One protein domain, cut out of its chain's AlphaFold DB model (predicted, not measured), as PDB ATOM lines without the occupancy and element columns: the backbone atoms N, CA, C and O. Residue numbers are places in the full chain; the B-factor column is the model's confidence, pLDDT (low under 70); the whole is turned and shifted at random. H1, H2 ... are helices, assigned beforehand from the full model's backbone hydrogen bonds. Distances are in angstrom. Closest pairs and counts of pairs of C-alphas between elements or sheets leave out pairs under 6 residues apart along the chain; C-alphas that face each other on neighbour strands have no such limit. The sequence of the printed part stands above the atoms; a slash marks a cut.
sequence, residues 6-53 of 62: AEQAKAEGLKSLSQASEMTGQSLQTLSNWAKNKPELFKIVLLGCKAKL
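AT A GLANCE: This is residues 6 to 53 of the 62 residues of an uncharacterized protein of Pseudomonas sp. (UniProt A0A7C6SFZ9). The longest helix, H4, and the helix before it, H3, form a V joined at its point by a single residue, and H2 lies crosswise at the open mouth of the V, touching both. The short H1 covers one side of this V, with its first residue next to the start of H2. You have 48 residues here, with four named helices in the order H1, H2, H3, H4 and no named strand; the class is all helix. The whole is compact, with a radius of gyration of the C-alphas of 9.2 A, and rounded, spanning 25 by 18 by 16 A.

IN THESE COORDINATES: Start with H4, residues 39 to 53: find C-alpha 39 at (43.683, -38.751, 42.245), and from there the helix runs 21.1 A to C-alpha 53 at (43.406, -22.023, 29.442). Step back past Lys 38 and you reach H3, residues 28 to 37, 14.1 A from first to last C-alpha. Before it comes H2, residues 17 to 24, 10.6 A long. H1, residues 6 to 11, is 8.7 A long and begins at C-alpha 6, (50.174, -27.669, 43.708).

HOW THE PARTS SIT: Look first at H4 where it meets H2, the hub, which touches three helices. H4 touches H2 with residues 45 to 49 alone; their closest C-alphas, those of Ala 20 and Cys 49, are 6.5 A apart, and their lines are about perpendicular at 76 degrees. H4 touches H3 with residues 41 to 42 alone, closest at the C-alphas of Trp 34 and Phe 42, 5.5 A apart; they run opposite ways at a steep tilt of 47 degrees. H2 and H3 touch about perpendicular, at 83 degrees, with the C-alphas of Ser 21 and Leu 28 closest at 5.9 A. H1 touches H2 about perpendicular, at 80 degrees, the C-alphas of Ala 6 and Leu 17 being closest at 4.7 A. H1 and H4 are close but not clearly touching, their closest C-alphas, of Ala 9 and Leu 46, 6.4 A apart. H1 and H3 are near each other, with 5 pairs of C-alphas within 10 A. The helix packing is mostly crossed: of the 4 pairs that touch, 0 are at a shallow tilt. In H1, H2, H3 and H4 every O i to N i+4 pair is within hydrogen-bond range.

THE WHOLE: Measure from the C-alpha of Asn 37 to that of Leu 53 and you have the two farthest apart, at 25.8 A. The printed part runs from residue 6 to residue 53 and has no cut. The links H1 to H2, H2 to H3 and H3 to H4 are tight, and no link is long. Read the B-factor column for the model's confidence: the mean pLDDT of the printed part is 91.2, and no printed residue is under 70.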
ATOM      1  N   ALA A   6      49.612 -28.827  44.396       89.00
ATOM      2  CA  ALA A   6      50.174 -27.669  43.708       89.00
ATOM      3  C   ALA A   6      51.205 -28.052  42.636       89.00
ATOM      4  O   ALA A   6      51.193 -27.473  41.553       89.00
ATOM      5  N   GLU A   7      52.070 -29.031  42.904       90.44
ATOM      6  CA  GLU A   7      53.008 -29.549  41.901       90.44
ATOM      7  C   GLU A   7      52.291 -30.268  40.762       90.44
ATOM      8  O   GLU A   7      52.662 -30.094  39.607       90.44
ATOM      9  N   GLN A   8      51.240 -31.035  41.063       89.06
ATOM     10  CA  GLN A   8      50.415 -31.668  40.032       89.06
ATOM     11  C   GLN A   8      49.739 -30.621  39.139       89.06
ATOM     12  O   GLN A   8      49.800 -30.735  37.922       89.06
ATOM     13  N   ALA A   9      49.163 -29.566  39.722       90.62
ATOM     14  CA  ALA A   9      48.578 -28.475  38.945       90.62
ATOM     15  C   ALA A   9      49.618 -27.791  38.038       90.62
ATOM     16  O   ALA A   9      49.348 -27.544  36.864       90.62
ATOM     17  N   LYS A  10      50.828 -27.549  38.559       90.00
ATOM     18  CA  LYS A  10      51.943 -26.988  37.781       90.00
ATOM     19  C   LYS A  10      52.394 -27.900  36.644       90.00
ATOM     20  O   LYS A  10      52.642 -27.410  35.548       90.00
ATOM     21  N   ALA A  11      52.451 -29.209  36.877       89.25
ATOM     22  CA  ALA A  11      52.800 -30.189  35.850       89.25
ATOM     23  C   ALA A  11      51.795 -30.201  34.683       89.25
ATOM     24  O   ALA A  11      52.184 -30.410  33.537       89.25
ATOM     25  N   GLU A  12      50.521 -29.916  34.957       88.50
ATOM     26  CA  GLU A  12      49.472 -29.820  33.935       88.50
ATOM     27  C   GLU A  12      49.441 -28.454  33.217       88.50
ATOM     28  O   GLU A  12      48.676 -28.270  32.269       88.50
ATOM     29  N   GLY A  13      50.293 -27.502  33.612       86.88
ATOM     30  CA  GLY A  13      50.401 -26.178  32.991       86.88
ATOM     31  C   GLY A  13      49.574 -25.079  33.664       86.88
ATOM     32  O   GLY A  13      49.418 -23.999  33.097       86.88
ATOM     33  N   LEU A  14      49.043 -25.317  34.867       87.62
ATOM     34  CA  LEU A  14      48.425 -24.267  35.682       87.62
ATOM     35  C   LEU A  14      49.499 -23.522  36.490       87.62
ATOM     36  O   LEU A  14      50.509 -24.104  36.876       87.62
ATOM     37  N   LYS A  15      49.278 -22.243  36.827       86.75
ATOM     38  CA  LYS A  15      50.257 -21.483  37.633       86.75
ATOM     39  C   LYS A  15      50.350 -22.015  39.064       86.75
ATOM     40  O   LYS A  15      51.445 -22.133  39.613       86.75
ATOM     41  N   SER A  16      49.195 -22.335  39.650       90.56
ATOM     42  CA  SER A  16      49.046 -22.756  41.045       90.56
ATOM     43  C   SER A  16      47.745 -23.528  41.270       90.56
ATOM     44  O   SER A  16      46.801 -23.413  40.490       90.56
ATOM     45  N   LEU A  17      47.657 -24.241  42.398       90.19
ATOM     46  CA  LEU A  17      46.423 -24.901  42.845       90.19
ATOM     47  C   LEU A  17      45.261 -23.913  43.052       90.19
ATOM     48  O   LEU A  17      44.117 -24.249  42.762       90.19
ATOM     49  N   SER A  18      45.549 -22.689  43.506       91.62
ATOM     50  CA  SER A  18      44.548 -21.621  43.654       91.62
ATOM     51  C   SER A  18      43.881 -21.264  42.334       91.62
ATOM     52  O   SER A  18      42.676 -21.072  42.298       91.62
ATOM     53  N   GLN A  19      44.626 -21.310  41.230       90.88
ATOM     54  CA  GLN A  19      44.043 -21.075  39.918       90.88
ATOM     55  C   GLN A  19      43.029 -22.170  39.561       90.88
ATOM     56  O   GLN A  19      41.959 -21.866  39.047       90.88
ATOM     57  N   ALA A  20      43.319 -23.441  39.870       90.75
ATOM     58  CA  ALA A  20      42.329 -24.509  39.709       90.75
ATOM     59  C   ALA A  20      41.099 -24.251  40.590       90.75
ATOM     60  O   ALA A  20      39.983 -24.370  40.106       90.75
ATOM     61  N   SER A  21      41.305 -23.839  41.844       93.75
ATOM     62  CA  SER A  21      40.237 -23.498  42.796       93.75
ATOM     63  C   SER A  21      39.302 -22.413  42.257       93.75
ATOM     64  O   SER A  21      38.087 -22.607  42.259       93.75
ATOM     65  N   GLU A  22      39.857 -21.329  41.713       92.31
ATOM     66  CA  GLU A  22      39.099 -20.247  41.077       92.31
ATOM     67  C   GLU A  22      38.377 -20.718  39.808       92.31
ATOM     68  O   GLU A  22      37.220 -20.375  39.579       92.31
ATOM     69  N   MET A  23      39.028 -21.550  38.990       90.44
ATOM     70  CA  MET A  23      38.442 -22.056  37.746       90.44
ATOM     71  C   MET A  23      37.307 -23.057  37.972       90.44
ATOM     72  O   MET A  23      36.372 -23.098  37.171       90.44
ATOM     73  N   THR A  24      37.404 -23.880  39.017       91.38
ATOM     74  CA  THR A  24      36.420 -24.920  39.346       91.38
ATOM     75  C   THR A  24      35.378 -24.446  40.356       91.38
ATOM     76  O   THR A  24      34.403 -25.156  40.583       91.38
ATOM     77  N   GLY A  25      35.599 -23.302  41.015       93.25
ATOM     78  CA  GLY A  25      34.768 -22.809  42.119       93.25
ATOM     79  C   GLY A  25      34.821 -23.691  43.373       93.25
ATOM     80  O   GLY A  25      33.889 -23.691  44.168       93.25
ATOM     81  N   GLN A  26      35.879 -24.489  43.537       94.62
ATOM     82  CA  GLN A  26      36.022 -25.435  44.651       94.62
ATOM     83  C   GLN A  26      37.112 -24.970  45.599       94.62
ATOM     84  O   GLN A  26      38.121 -24.438  45.155       94.62
ATOM     85  N   SER A  27      36.967 -25.241  46.892       94.56
ATOM     86  CA  SER A  27      37.971 -24.878  47.894       94.56
ATOM     87  C   SER A  27      39.278 -25.663  47.727       94.56
ATOM     88  O   SER A  27      39.277 -26.850  47.387       94.56
ATOM     89  N   LEU A  28      40.407 -25.042  48.085       93.25
ATOM     90  CA  LEU A  28      41.733 -25.685  48.113       93.25
ATOM     91  C   LEU A  28      41.765 -26.978  48.943       93.25
ATOM     92  O   LEU A  28      42.465 -27.931  48.588       93.25
ATOM     93  N   GLN A  29      40.992 -27.029  50.033       93.62
ATOM     94  CA  GLN A  29      40.834 -28.237  50.844       93.62
ATOM     95  C   GLN A  29      40.176 -29.369  50.054       93.62
ATOM     96  O   GLN A  29      40.681 -30.489  50.081       93.62
ATOM     97  N   THR A  30      39.107 -29.086  49.304       94.25
ATOM     98  CA  THR A  30      38.424 -30.075  48.459       94.25
ATOM     99  C   THR A  30      39.360 -30.618  47.387       94.25
ATOM    100  O   THR A  30      39.468 -31.831  47.228       94.25
ATOM    101  N   LEU A  31      40.117 -29.744  46.720       92.44
ATOM    102  CA  LEU A  31      41.113 -30.154  45.725       92.44
ATOM    103  C   LEU A  31      42.225 -31.014  46.341       92.44
ATOM    104  O   LEU A  31      42.607 -32.036  45.777       92.44
ATOM    105  N   SER A  32      42.705 -30.648  47.531       92.75
ATOM    106  CA  SER A  32      43.700 -31.441  48.266       92.75
ATOM    107  C   SER A  32      43.142 -32.796  48.704       92.75
ATOM    108  O   SER A  32      43.849 -33.802  48.675       92.75
ATOM    109  N   ASN A  33      41.867 -32.836  49.091       93.62
ATOM    110  CA  ASN A  33      41.160 -34.061  49.429       93.62
ATOM    111  C   ASN A  33      41.001 -34.965  48.200       93.62
ATOM    112  O   ASN A  33      41.207 -36.171  48.300       93.62
ATOM    113  N   TRP A  34      40.701 -34.398  47.029       94.19
ATOM    114  CA  TRP A  34      40.655 -35.139  45.770       94.19
ATOM    115  C   TRP A  34      42.026 -35.674  45.383       94.19
ATOM    116  O   TRP A  34      42.130 -36.853  45.086       94.19
ATOM    117  N   ALA A  35      43.095 -34.889  45.482       90.75
ATOM    118  CA  ALA A  35      44.440 -35.389  45.194       90.75
ATOM    119  C   ALA A  35      44.827 -36.606  46.061       90.75
ATOM    120  O   ALA A  35      45.528 -37.496  45.588       90.75
ATOM    121  N   LYS A  36      44.340 -36.669  47.311       89.81
ATOM    122  CA  LYS A  36      44.591 -37.781  48.244       89.81
ATOM    123  C   LYS A  36      43.661 -38.977  48.040       89.81
ATOM    124  O   LYS A  36      44.129 -40.105  47.986       89.81
ATOM    125  N   ASN A  37      42.354 -38.737  47.965       93.31
ATOM    126  CA  ASN A  37      41.335 -39.792  47.979       93.31
ATOM    127  C   ASN A  37      40.841 -40.179  46.582       93.31
ATOM    128  O   ASN A  37      40.309 -41.267  46.399       93.31
ATOM    129  N   LYS A  38      40.955 -39.276  45.604       93.75
ATOM    130  CA  LYS A  38      40.443 -39.429  44.233       93.75
ATOM    131  C   LYS A  38      41.419 -38.815  43.210       93.75
ATOM    132  O   LYS A  38      41.069 -37.836  42.539       93.75
ATOM    133  N   PRO A  39      42.648 -39.349  43.087       90.81
ATOM    134  CA  PRO A  39      43.683 -38.751  42.245       90.81
ATOM    135  C   PRO A  39      43.282 -38.684  40.763       90.81
ATOM    136  O   PRO A  39      43.646 -37.731  40.078       90.81
ATOM    137  N   GLU A  40      42.485 -39.638  40.272       92.38
ATOM    138  CA  GLU A  40      41.943 -39.606  38.905       92.38
ATOM    139  C   GLU A  40      40.965 -38.453  38.682       92.38
ATOM    140  O   GLU A  40      41.091 -37.732  37.694       92.38
ATOM    141  N   LEU A  41      40.041 -38.217  39.623       92.62
ATOM    142  CA  LEU A  41      39.123 -37.077  39.558       92.62
ATOM    143  C   LEU A  41      39.914 -35.768  39.513       92.62
ATOM    144  O   LEU A  41      39.652 -34.907  38.676       92.62
ATOM    145  N   PHE A  42      40.916 -35.640  40.387       92.75
ATOM    146  CA  PHE A  42      41.772 -34.462  40.418       92.75
ATOM    147  C   PHE A  42      42.500 -34.258  39.081       92.75
ATOM    148  O   PHE A  42      42.513 -33.146  38.557       92.75
ATOM    149  N   LYS A  43      43.021 -35.330  38.472       92.25
ATOM    150  CA  LYS A  43      43.665 -35.275  37.153       92.25
ATOM    151  C   LYS A  43      42.708 -34.819  36.048       92.25
ATOM    152  O   LYS A  43      43.071 -33.945  35.268       92.25
ATOM    153  N   ILE A  44      41.490 -35.365  35.991       93.69
ATOM    154  CA  ILE A  44      40.471 -34.973  34.998       93.69
ATOM    155  C   ILE A  44      40.134 -33.484  35.131       93.69
ATOM    156  O   ILE A  44      40.061 -32.768  34.133       93.69
ATOM    157  N   VAL A  45      39.982 -33.001  36.364       92.94
ATOM    158  CA  VAL A  45      39.708 -31.588  36.643       92.94
ATOM    159  C   VAL A  45      40.853 -30.697  36.155       92.94
ATOM    160  O   VAL A  45      40.596 -29.710  35.466       92.94
ATOM    161  N   LEU A  46      42.108 -31.057  36.439       92.25
ATOM    162  CA  LEU A  46      43.270 -30.300  35.961       92.25
ATOM    163  C   LEU A  46      43.361 -30.277  34.429       92.25
ATOM    164  O   LEU A  46      43.625 -29.220  33.859       92.25
ATOM    165  N   LEU A  47      43.080 -31.400  33.760       91.69
ATOM    166  CA  LEU A  47      43.011 -31.469  32.295       91.69
ATOM    167  C   LEU A  47      41.923 -30.543  31.735       91.69
ATOM    168  O   LEU A  47      42.163 -29.830  30.760       91.69
ATOM    169  N   GLY A  48      40.752 -30.494  32.377       91.75
ATOM    170  CA  GLY A  48      39.680 -29.561  32.024       91.75
ATOM    171  C   GLY A  48      40.091 -28.097  32.206       91.75
ATOM    172  O   GLY A  48      39.869 -27.271  31.318       91.75
ATOM    173  N   CYS A  49      40.759 -27.768  33.316       91.44
ATOM    174  CA  CYS A  49      41.318 -26.434  33.537       91.44
ATOM    175  C   CYS A  49      42.341 -26.072  32.455       91.44
ATOM    176  O   CYS A  49      42.255 -24.994  31.871       91.44
ATOM    177  N   LYS A  50      43.265 -26.981  32.129       90.44
ATOM    178  CA  LYS A  50      44.252 -26.794  31.060       90.44
ATOM    179  C   LYS A  50      43.581 -26.522  29.714       90.44
ATOM    180  O   LYS A  50      43.942 -25.557  29.046       90.44
ATOM    181  N   ALA A  51      42.581 -27.317  29.333       89.31
ATOM    182  CA  ALA A  51      41.843 -27.123  28.085       89.31
ATOM    183  C   ALA A  51      41.177 -25.738  28.017       89.31
ATOM    184  O   ALA A  51      41.209 -25.075  26.978       89.31
ATOM    185  N   LYS A  52      40.642 -25.255  29.146       86.50
ATOM    186  CA  LYS A  52      40.033 -23.923  29.248       86.50
ATOM    187  C   LYS A  52      41.060 -22.783  29.150       86.50
ATOM    188  O   LYS A  52      40.706 -21.717  28.667       86.50
ATOM    189  N   LEU A  53      42.308 -22.997  29.582       82.81
ATOM    190  CA  LEU A  53      43.406 -22.023  29.442       82.81
ATOM    191  C   LEU A  53      43.993 -21.992  28.032       82.81
ATOM    192  O   LEU A  53      44.374 -20.931  27.550       82.81
TER     193      LEU A  53